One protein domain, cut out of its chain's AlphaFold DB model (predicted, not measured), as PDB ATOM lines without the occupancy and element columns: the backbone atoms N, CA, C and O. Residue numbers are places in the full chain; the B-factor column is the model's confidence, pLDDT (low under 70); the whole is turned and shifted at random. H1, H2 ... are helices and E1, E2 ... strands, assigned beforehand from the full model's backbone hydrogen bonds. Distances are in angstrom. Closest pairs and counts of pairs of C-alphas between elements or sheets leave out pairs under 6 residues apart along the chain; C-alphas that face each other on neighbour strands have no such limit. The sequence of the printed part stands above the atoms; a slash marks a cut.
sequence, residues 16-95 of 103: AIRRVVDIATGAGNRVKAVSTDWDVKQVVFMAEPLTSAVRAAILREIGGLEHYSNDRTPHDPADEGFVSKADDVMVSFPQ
ATOM      1  N   ALA A  16     131.480 230.044 168.438       90.88
ATOM      2  CA  ALA A  16     131.821 229.155 167.331       90.88
ATOM      3  C   ALA A  16     131.920 229.933 166.011       90.88
ATOM      4  O   ALA A  16     132.933 229.849 165.318       90.88
ATOM      5  N   ILE A  17     130.927 230.777 165.705       92.31
ATOM      6  CA  ILE A  17     130.946 231.606 164.490       92.31
ATOM      7  C   ILE A  17     132.046 232.667 164.552       92.31
ATOM      8  O   ILE A  17     132.734 232.904 163.561       92.31
ATOM      9  N   ARG A  18     132.307 233.247 165.728       93.00
ATOM     10  CA  ARG A  18     133.438 234.160 165.927       93.00
ATOM     11  C   ARG A  18     134.763 233.481 165.596       93.00
ATOM     12  O   ARG A  18     135.617 234.099 164.966       93.00
ATOM     13  N   ARG A  19     134.932 232.213 165.982       92.00
ATOM     14  CA  ARG A  19     136.135 231.443 165.658       92.00
ATOM     15  C   ARG A  19     136.240 231.148 164.162       92.00
ATOM     16  O   ARG A  19     137.332 231.274 163.618       92.00
ATOM     17  N   VAL A  20     135.131 230.846 163.483       92.88
ATOM     18  CA  VAL A  20     135.111 230.717 162.013       92.88
ATOM     19  C   VAL A  20     135.592 232.003 161.338       92.88
ATOM     20  O   VAL A  20     136.453 231.959 160.461       92.88
ATOM     21  N   VAL A  21     135.070 233.152 161.771       92.50
ATOM     22  CA  VAL A  21     135.452 234.463 161.231       92.50
ATOM     23  C   VAL A  21     136.926 234.769 161.488       92.50
ATOM     24  O   VAL A  21     137.595 235.286 160.595       92.50
ATOM     25  N   ASP A  22     137.450 234.423 162.664       92.94
ATOM     26  CA  ASP A  22     138.870 234.579 163.000       92.94
ATOM     27  C   ASP A  22     139.768 233.736 162.082       92.94
ATOM     28  O   ASP A  22     140.708 234.268 161.496       92.94
ATOM     29  N   ILE A  23     139.428 232.458 161.860       92.38
ATOM     30  CA  ILE A  23     140.156 231.569 160.936       92.38
ATOM     31  C   ILE A  23     140.133 232.138 159.514       92.38
ATOM     32  O   ILE A  23     141.172 232.233 158.855       92.38
ATOM     33  N   ALA A  24     138.958 232.548 159.033       92.31
ATOM     34  CA  ALA A  24     138.813 233.093 157.690       92.31
ATOM     35  C   ALA A  24     139.575 234.419 157.525       92.31
ATOM     36  O   ALA A  24     140.239 234.628 156.508       92.31
ATOM     37  N   THR A  25     139.530 235.295 158.532       92.25
ATOM     38  CA  THR A  25     140.250 236.578 158.526       92.25
ATOM     39  C   THR A  25     141.761 236.374 158.611       92.25
ATOM     40  O   THR A  25     142.512 237.024 157.886       92.25
ATOM     41  N   GLY A  26     142.218 235.416 159.423       91.12
ATOM     42  CA  GLY A  26     143.621 235.002 159.491       91.12
ATOM     43  C   GLY A  26     144.152 234.438 158.170       91.12
ATOM     44  O   GLY A  26     145.334 234.582 157.871       91.12
ATOM     45  N   ALA A  27     143.274 233.868 157.339       90.19
ATOM     46  CA  ALA A  27     143.590 233.412 155.986       90.19
ATOM     47  C   ALA A  27     143.496 234.515 154.909       90.19
ATOM     48  O   ALA A  27     143.690 234.229 153.728       90.19
ATOM     49  N   GLY A  28     143.206 235.765 155.287       91.25
ATOM     50  CA  GLY A  28     143.136 236.913 154.375       91.25
ATOM     51  C   GLY A  28     141.732 237.272 153.874       91.25
ATOM     52  O   GLY A  28     141.596 238.213 153.088       91.25
ATOM     53  N   ASN A  29     140.686 236.576 154.332       91.75
ATOM     54  CA  ASN A  29     139.300 236.984 154.093       91.75
ATOM     55  C   ASN A  29     138.933 238.180 154.997       91.75
ATOM     56  O   ASN A  29     139.690 238.578 155.883       91.75
ATOM     57  N   ARG A  30     137.778 238.799 154.769       92.12
ATOM     58  CA  ARG A  30     137.266 239.928 155.552       92.12
ATOM     59  C   ARG A  30     135.763 239.788 155.730       92.12
ATOM     60  O   ARG A  30     135.080 239.298 154.838       92.12
ATOM     61  N   VAL A  31     135.240 240.262 156.854       91.25
ATOM     62  CA  VAL A  31     133.790 240.388 157.033       91.25
ATOM     63  C   VAL A  31     133.287 241.532 156.156       91.25
ATOM     64  O   VAL A  31     133.800 242.649 156.228       91.25
ATOM     65  N   LYS A  32     132.298 241.238 155.317       90.69
ATOM     66  CA  LYS A  32     131.606 242.198 154.456       90.69
ATOM     67  C   LYS A  32     130.497 242.915 155.215       90.69
ATOM     68  O   LYS A  32     130.390 244.134 155.123       90.69
ATOM     69  N   ALA A  33     129.672 242.160 155.935       88.75
ATOM     70  CA  ALA A  33     128.537 242.687 156.681       88.75
ATOM     71  C   ALA A  33     128.129 241.737 157.810       88.75
ATOM     72  O   ALA A  33     128.428 240.546 157.774       88.75
ATOM     73  N   VAL A  34     127.414 242.274 158.793       89.81
ATOM     74  CA  VAL A  34     126.700 241.500 159.810       89.81
ATOM     75  C   VAL A  34     125.266 242.000 159.810       89.81
ATOM     76  O   VAL A  34     125.043 243.210 159.818       89.81
ATOM     77  N   SER A  35     124.310 241.081 159.771       87.69
ATOM     78  CA  SER A  35     122.882 241.394 159.744       87.69
ATOM     79  C   SER A  35     122.150 240.590 160.803       87.69
ATOM     80  O   SER A  35     122.474 239.431 161.039       87.69
ATOM     81  N   THR A  36     121.150 241.206 161.421       87.56
ATOM     82  CA  THR A  36     120.265 240.589 162.424       87.56
ATOM     83  C   THR A  36     118.806 240.570 161.963       87.56
ATOM     84  O   THR A  36     117.923 240.212 162.726       87.56
ATOM     85  N   ASP A  37     118.550 240.983 160.721       80.81
ATOM     86  CA  ASP A  37     117.220 241.100 160.108       80.81
ATOM     87  C   ASP A  37     116.764 239.807 159.408       80.81
ATOM     88  O   ASP A  37     115.978 239.846 158.463       80.81
ATOM     89  N   TRP A  38     117.294 238.660 159.828       78.94
ATOM     90  CA  TRP A  38     116.966 237.351 159.265       78.94
ATOM     91  C   TRP A  38     116.151 236.533 160.270       78.94
ATOM     92  O   TRP A  38     116.060 236.888 161.441       78.94
ATOM     93  N   ASP A  39     115.559 235.427 159.810       79.75
ATOM     94  CA  ASP A  39     114.860 234.476 160.692       79.75
ATOM     95  C   ASP A  39     115.804 233.887 161.758       79.75
ATOM     96  O   ASP A  39     115.374 233.539 162.855       79.75
ATOM     97  N   VAL A  40     117.109 233.866 161.452       83.00
ATOM     98  CA  VAL A  40     118.175 233.565 162.409       83.00
ATOM     99  C   VAL A  40     118.639 234.814 163.157       83.00
ATOM    100  O   VAL A  40     118.687 235.907 162.588       83.00
ATOM    101  N   LYS A  41     119.088 234.663 164.409       87.19
ATOM    102  CA  LYS A  41     119.512 235.805 165.249       87.19
ATOM    103  C   LYS A  41     120.569 236.692 164.605       87.19
ATOM    104  O   LYS A  41     120.576 237.902 164.832       87.19
ATOM    105  N   GLN A  42     121.520 236.098 163.887       91.12
ATOM    106  CA  GLN A  42     122.593 236.850 163.248       91.12
ATOM    107  C   GLN A  42     123.212 236.083 162.079       91.12
ATOM    108  O   GLN A  42     123.502 234.890 162.163       91.12
ATOM    109  N   VAL A  43     123.497 236.820 161.011       91.00
ATOM    110  CA  VAL A  43     124.206 236.355 159.823       91.00
ATOM    111  C   VAL A  43     125.465 237.187 159.639       91.00
ATOM    112  O   VAL A  43     125.402 238.415 159.565       91.00
ATOM    113  N   VAL A  44     126.614 236.525 159.537       92.62
ATOM    114  CA  VAL A  44     127.888 237.153 159.182       92.62
ATOM    115  C   VAL A  44     128.198 236.862 157.721       92.62
ATOM    116  O   VAL A  44     128.416 235.716 157.345       92.62
ATOM    117  N   PHE A  45     128.261 237.895 156.889       91.75
ATOM    118  CA  PHE A  45     128.623 237.773 155.482       91.75
ATOM    119  C   PHE A  45     130.114 238.032 155.296       91.75
ATOM    120  O   PHE A  45     130.618 239.095 155.664       91.75
ATOM    121  N   MET A  46     130.814 237.088 154.680       93.62
ATOM    122  CA  MET A  46     132.221 237.206 154.312       93.62
ATOM    123  C   MET A  46     132.364 237.847 152.927       93.62
ATOM    124  O   MET A  46     131.456 237.796 152.097       93.62
ATOM    125  N   ALA A  47     133.485 238.522 152.694       90.69
ATOM    126  CA  ALA A  47     133.747 239.228 151.444       90.69
ATOM    127  C   ALA A  47     134.184 238.274 150.331       90.69
ATOM    128  O   ALA A  47     133.730 238.417 149.200       90.69
ATOM    129  N   GLU A  48     135.033 237.305 150.673       91.62
ATOM    130  CA  GLU A  48     135.621 236.362 149.726       91.62
ATOM    131  C   GLU A  48     135.061 234.945 149.927       91.62
ATOM    132  O   GLU A  48     134.607 234.616 151.031       91.62
ATOM    133  N   PRO A  49     135.144 234.083 148.901       92.56
ATOM    134  CA  PRO A  49     134.693 232.701 148.984       92.56
ATOM    135  C   PRO A  49     135.368 231.847 150.053       92.56
ATOM    136  O   PRO A  49     136.512 232.089 150.457       92.56
ATOM    137  N   LEU A  50     134.662 230.798 150.483       91.12
ATOM    138  CA  LEU A  50     135.220 229.799 151.386       91.12
ATOM    139  C   LEU A  50     136.282 228.988 150.639       91.12
ATOM    140  O   LEU A  50     136.004 228.290 149.668       91.12
ATOM    141  N   THR A  51     137.531 229.068 151.091       91.06
ATOM    142  CA  THR A  51     138.606 228.257 150.510       91.06
ATOM    143  C   THR A  51     138.630 226.871 151.145       91.06
ATOM    144  O   THR A  51     138.339 226.712 152.335       91.06
ATOM    145  N   SER A  52     139.075 225.860 150.395       89.19
ATOM    146  CA  SER A  52     139.221 224.492 150.916       89.19
ATOM    147  C   SER A  52     140.114 224.420 152.161       89.19
ATOM    148  O   SER A  52     139.863 223.609 153.049       89.19
ATOM    149  N   ALA A  53     141.131 225.287 152.253       89.88
ATOM    150  CA  ALA A  53     142.015 225.375 153.413       89.88
ATOM    151  C   ALA A  53     141.287 225.912 154.656       89.88
ATOM    152  O   ALA A  53     141.382 225.312 155.726       89.88
ATOM    153  N   VAL A  54     140.514 226.995 154.509       92.00
ATOM    154  CA  VAL A  54     139.706 227.569 155.600       92.00
ATOM    155  C   VAL A  54     138.625 226.583 156.037       92.00
ATOM    156  O   VAL A  54     138.470 226.336 157.230       92.00
ATOM    157  N   ARG A  55     137.945 225.935 155.086       91.31
ATOM    158  CA  ARG A  55     136.952 224.889 155.367       91.31
ATOM    159  C   ARG A  55     137.545 223.737 156.177       91.31
ATOM    160  O   ARG A  55     136.960 223.324 157.174       91.31
ATOM    161  N   ALA A  56     138.708 223.226 155.771       90.62
ATOM    162  CA  ALA A  56     139.385 222.144 156.483       90.62
ATOM    163  C   ALA A  56     139.821 222.557 157.899       90.62
ATOM    164  O   ALA A  56     139.710 221.755 158.824       90.62
ATOM    165  N   ALA A  57     140.280 223.800 158.082       91.50
ATOM    166  CA  ALA A  57     140.625 224.336 159.397       91.50
ATOM    167  C   ALA A  57     139.394 224.431 160.314       91.50
ATOM    168  O   ALA A  57     139.433 223.923 161.432       91.50
ATOM    169  N   ILE A  58     138.278 224.972 159.815       91.50
ATOM    170  CA  ILE A  58     137.012 225.076 160.559       91.50
ATOM    171  C   ILE A  58     136.523 223.697 161.002       91.50
ATOM    172  O   ILE A  58     136.274 223.495 162.185       91.50
ATOM    173  N   LEU A  59     136.441 222.733 160.077       89.25
ATOM    174  CA  LEU A  59     135.970 221.375 160.378       89.25
ATOM    175  C   LEU A  59     136.877 220.631 161.371       89.25
ATOM    176  O   LEU A  59     136.419 219.725 162.062       89.25
ATOM    177  N   ARG A  60     138.164 220.991 161.429       89.06
ATOM    178  CA  ARG A  60     139.129 220.406 162.363       89.06
ATOM    179  C   ARG A  60     139.075 221.053 163.747       89.06
ATOM    180  O   ARG A  60     139.237 220.347 164.738       89.06
ATOM    181  N   GLU A  61     138.933 222.375 163.818       88.38
ATOM    182  CA  GLU A  61     138.997 223.132 165.075       88.38
ATOM    183  C   GLU A  61     137.637 223.269 165.766       88.38
ATOM    184  O   GLU A  61     137.587 223.414 166.987       88.38
ATOM    185  N   ILE A  62     136.538 223.242 165.008       87.94
ATOM    186  CA  ILE A  62     135.209 223.597 165.501       87.94
ATOM    187  C   ILE A  62     134.230 222.462 165.194       87.94
ATOM    188  O   ILE A  62     133.743 222.305 164.075       87.94
ATOM    189  N   GLY A  63     133.930 221.663 166.216       83.19
ATOM    190  CA  GLY A  63     132.876 220.652 166.153       83.19
ATOM    191  C   GLY A  63     131.483 221.256 166.350       83.19
ATOM    192  O   GLY A  63     131.332 222.292 166.994       83.19
ATOM    193  N   GLY A  64     130.454 220.584 165.826       82.31
ATOM    194  CA  GLY A  64     129.048 220.939 166.073       82.31
ATOM    195  C   GLY A  64     128.480 222.058 165.194       82.31
ATOM    196  O   GLY A  64     127.332 222.446 165.395       82.31
ATOM    197  N   LEU A  65     129.247 222.552 164.218       88.44
ATOM    198  CA  LEU A  65     128.727 223.414 163.159       88.44
ATOM    199  C   LEU A  65     128.125 222.568 162.040       88.44
ATOM    200  O   LEU A  65     128.726 221.586 161.599       88.44
ATOM    201  N   GLU A  66     126.972 222.987 161.534       90.00
ATOM    202  CA  GLU A  66     126.421 222.415 160.312       90.00
ATOM    203  C   GLU A  66     126.867 223.229 159.109       90.00
ATOM    204  O   GLU A  66     126.741 224.451 159.077       90.00
ATOM    205  N   HIS A  67     127.400 222.529 158.116       90.94
ATOM    206  CA  HIS A  67     127.764 223.115 156.841       90.94
ATOM    207  C   HIS A  67     126.548 223.134 155.918       90.94
ATOM    208  O   HIS A  67     125.905 222.098 155.732       90.94
ATOM    209  N   TYR A  68     126.288 224.272 155.285       90.06
ATOM    210  CA  TYR A  68     125.265 224.406 154.255       90.06
ATOM    211  C   TYR A  68     125.882 224.946 152.958       90.06
ATOM    212  O   TYR A  68     126.943 225.570 152.962       90.06
ATOM    213  N   SER A  69     125.213 224.674 151.843       88.44
ATOM    214  CA  SER A  69     125.547 225.217 150.529       88.44
ATOM    215  C   SER A  69     124.239 225.442 149.792       88.44
ATOM    216  O   SER A  69     123.466 224.499 149.625       88.44
ATOM    217  N   ASN A  70     123.999 226.675 149.372       86.06
ATOM    218  CA  ASN A  70     122.865 227.049 148.549       86.06
ATOM    219  C   ASN A  70     123.333 227.262 147.118       86.06
ATOM    220  O   ASN A  70     124.319 227.953 146.855       86.06
ATOM    221  N   ASP A  71     122.596 226.660 146.193       83.62
ATOM    222  CA  ASP A  71     122.787 226.912 144.775       83.62
ATOM    223  C   ASP A  71     122.204 228.278 144.392       83.62
ATOM    224  O   ASP A  71     121.343 228.824 145.090       83.62
ATOM    225  N   ARG A  72     122.653 228.830 143.263       78.00
ATOM    226  CA  ARG A  72     122.162 230.128 142.796       78.00
ATOM    227  C   ARG A  72     120.677 230.025 142.479       78.00
ATOM    228  O   ARG A  72     120.249 229.157 141.718       78.00
ATOM    229  N   THR A  73     119.906 230.991 142.954       76.62
ATOM    230  CA  THR A  73     118.533 231.202 142.497       76.62
ATOM    231  C   THR A  73     118.456 232.504 141.687       76.62
ATOM    232  O   THR A  73     119.377 233.322 141.713       76.62
ATOM    233  N   PRO A  74     117.383 232.743 140.914       77.38
ATOM    234  CA  PRO A  74     117.197 234.020 140.219       77.38
ATOM    235  C   PRO A  74     117.198 235.239 141.154       77.38
ATOM    236  O   PRO A  74     117.476 236.348 140.702       77.38
ATOM    237  N   HIS A  75     116.873 235.031 142.432       76.56
ATOM    238  CA  HIS A  75     116.792 236.077 143.446       76.56
ATOM    239  C   HIS A  75     118.045 236.148 144.326       76.56
ATOM    240  O   HIS A  75     118.402 237.246 144.753       76.56
ATOM    241  N   ASP A  76     118.746 235.027 144.525       75.12
ATOM    242  CA  ASP A  76     119.846 234.912 145.481       75.12
ATOM    243  C   ASP A  76     121.125 234.352 144.835       75.12
ATOM    244  O   ASP A  76     121.080 233.353 144.105       75.12
ATOM    245  N   PRO A  77     122.291 234.971 145.088       78.38
ATOM    246  CA  PRO A  77     123.569 234.434 144.636       78.38
ATOM    247  C   PRO A  77     123.883 233.108 145.339       78.38
ATOM    248  O   PRO A  77     123.441 232.875 146.460       78.38
ATOM    249  N   ALA A  78     124.691 232.260 144.697       85.75
ATOM    250  CA  ALA A  78     125.165 231.035 145.333       85.75
ATOM    251  C   ALA A  78     126.065 231.359 146.534       85.75
ATOM    252  O   ALA A  78     127.008 232.158 146.428       85.75
ATOM    253  N   ASP A  79     125.790 230.713 147.663       89.56
ATOM    254  CA  ASP A  79     126.503 230.925 148.915       89.56
ATOM    255  C   ASP A  79     126.716 229.609 149.665       89.56
ATOM    256  O   ASP A  79     125.947 228.655 149.551       89.56
ATOM    257  N   GLU A  80     127.795 229.538 150.428       93.50
ATOM    258  CA  GLU A  80     128.083 228.407 151.303       93.50
ATOM    259  C   GLU A  80     128.536 228.896 152.669       93.50
ATOM    260  O   GLU A  80     129.042 230.008 152.812       93.50
ATOM    261  N   GLY A  81     128.363 228.077 153.700       93.06
ATOM    262  CA  GLY A  81     128.594 228.568 155.044       93.06
ATOM    263  C   GLY A  81     128.434 227.551 156.150       93.06
ATOM    264  O   GLY A  81     128.320 226.343 155.935       93.06
ATOM    265  N   PHE A  82     128.451 228.079 157.369       93.94
ATOM    266  CA  PHE A  82     128.296 227.303 158.589       93.94
ATOM    267  C   PHE A  82     127.248 227.934 159.494       93.94
ATOM    268  O   PHE A  82     127.212 229.154 159.655       93.94
ATOM    269  N   VAL A  83     126.443 227.095 160.138       92.75
ATOM    270  CA  VAL A  83     125.459 227.506 161.137       92.75
ATOM    271  C   VAL A  83     125.769 226.871 162.489       92.75
ATOM    272  O   VAL A  83     126.053 225.675 162.592       92.75
ATOM    273  N   SER A  84     125.720 227.689 163.541       91.88
ATOM    274  CA  SER A  84     125.670 227.230 164.928       91.88
ATOM    275  C   SER A  84     124.207 227.156 165.352       91.88
ATOM    276  O   SER A  84     123.624 228.169 165.738       91.88
ATOM    277  N   LYS A  85     123.605 225.960 165.309       87.81
ATOM    278  CA  LYS A  85     122.219 225.749 165.773       87.81
ATOM    279  C   LYS A  85     122.015 226.088 167.252       87.81
ATOM    280  O   LYS A  85     120.910 226.433 167.648       87.81
ATOM    281  N   ALA A  86     123.061 225.971 168.070       87.88
ATOM    282  CA  ALA A  86     122.981 226.258 169.502       87.88
ATOM    283  C   ALA A  86     122.754 227.751 169.780       87.88
ATOM    284  O   ALA A  86     122.002 228.112 170.685       87.88
ATOM    285  N   ASP A  87     123.396 228.613 168.990       87.44
ATOM    286  CA  ASP A  87     123.316 230.064 169.155       87.44
ATOM    287  C   ASP A  87     122.325 230.713 168.189       87.44
ATOM    288  O   ASP A  87     121.899 231.839 168.448       87.44
ATOM    289  N   ASP A  88     121.944 229.993 167.130       89.75
ATOM    290  CA  ASP A  88     121.143 230.468 166.003       89.75
ATOM    291  C   ASP A  88     121.850 231.592 165.218       89.75
ATOM    292  O   ASP A  88     121.300 232.638 164.889       89.75
ATOM    293  N   VAL A  89     123.149 231.389 164.977       91.25
ATOM    294  CA  VAL A  89     124.024 232.330 164.265       91.25
ATOM    295  C   VAL A  89     124.687 231.605 163.108       91.25
ATOM    296  O   VAL A  89     125.162 230.478 163.272       91.25
ATOM    297  N   MET A  90     124.775 232.261 161.953       93.19
ATOM    298  CA  MET A  90     125.412 231.695 160.768       93.19
ATOM    299  C   MET A  90     126.479 232.609 160.173       93.19
ATOM    300  O   MET A  90     126.489 233.823 160.383       93.19
ATOM    301  N   VAL A  91     127.379 232.008 159.404       92.81
ATOM    302  CA  VAL A  91     128.364 232.695 158.567       92.81
ATOM    303  C   VAL A  91     128.233 232.205 157.135       92.81
ATOM    304  O   VAL A  91     128.233 231.000 156.899       92.81
ATOM    305  N   SER A  92     128.137 233.151 156.207       93.69
ATOM    306  CA  SER A  92     127.951 232.933 154.775       93.69
ATOM    307  C   SER A  92     129.164 233.450 154.005       93.69
ATOM    308  O   SER A  92     129.679 234.540 154.276       93.69
ATOM    309  N   PHE A  93     129.615 232.665 153.037       93.44
ATOM    310  CA  PHE A  93     130.673 232.969 152.088       93.44
ATOM    311  C   PHE A  93     130.085 232.919 150.671       93.44
ATOM    312  O   PHE A  93     129.385 231.963 150.336       93.44
ATOM    313  N   PRO A  94     130.379 233.898 149.801       91.50
ATOM    314  CA  PRO A  94     129.963 233.821 148.402       91.50
ATOM    315  C   PRO A  94     130.667 232.651 147.702       91.50
ATOM    316  O   PRO A  94     131.841 232.406 147.963       91.50
ATOM    317  N   GLN A  95     130.026 231.946 146.772       84.06
ATOM    318  CA  GLN A  95     130.748 230.933 145.992       84.06
ATOM    319  C   GLN A  95     131.676 231.569 144.944       84.06
ATOM    320  O   GLN A  95     131.341 232.563 144.294       84.06
TER     321      GLN A  95
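This is residues 16 to 95 of the 103 residues of an uncharacterized protein of Phreatobacter stygius (UniProt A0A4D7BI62). A twisted wall of five strands has the helix H1 laid over one face, along its strands E2 and E5; the second helix, H2, packs beside H1 and only grazes the sheet. H2 and the loop from E3 to E4 reach to opposite ends of the longest axis. The printed part has 80 residues, with two named helices and five named strands in the order H1 E1 E2 H2 E3 E4 E5; the sheet is mixed, in the order E1 E2 E5 E4 E3, and the class is mixed, helices and strands. The whole is compact, with a radius of gyration of the C-alphas of 11.7 A, and spans 33 by 24 by 19 A.

Begin with the sheet: E1 is residues 31 to 35, E2 residues 42 to 46, and E3 residues 66 to 70. E4, residues 79 to 84, is 16.5 A long from first to last C-alpha; E5, residues 89 to 94, is 17.0 A long and ends at C-alpha 94 at (129.963, 233.821, 148.402). Find C-alpha 16 at (131.821, 229.155, 167.331); from there H1 runs 15.3 A to C-alpha 26. H2, residues 52 to 61, runs 14.2 A from C-alpha 52 at (139.221, 224.492, 150.916).

Look first at E2 and E5, parallel neighbours, where N 44 and O 90 are 2.8 A apart. On the other side of E5, the antiparallel E4 has N 82 and O 91 at 3.0 A. E3, E4 and E5 form a meander, each strand the antiparallel neighbour of the one before; between E3 and E4, N 70 and O 79 are 2.8 A apart. E1 and E2 are an antiparallel hairpin, with N 35 and O 43 at 2.9 A. The edge strands E1 and E3 are apart. H1 is on the sheet at a height of 9.4 A, over E2 and E5, making two layers, a helix on one face of a sheet; on the local plane it stands at 15 degrees to E2, along the strands. Its closest C-alphas to E5 are Ile 17 and Val 91, 6.6 A. H2 touches H1, closest at the C-alphas of Ala 24 and Val 54, 6.0 A, at a steep tilt of 41 degrees, opposite ways. It only grazes the sheet, with residues 55 to 59. E2, H2 and E3 form a split strand-helix-strand unit, two strands running the same way with E5 and E4 between them, its crossover right-handed. In H1 and H2 every O i to N i+4 pair is within hydrogen-bond range.

The two C-alphas farthest apart are those of Glu 61 and Pro 74, 34.8 A. The printed part has no cut and no long link. Its mean pLDDT is 88.9, and no printed residue is under 70.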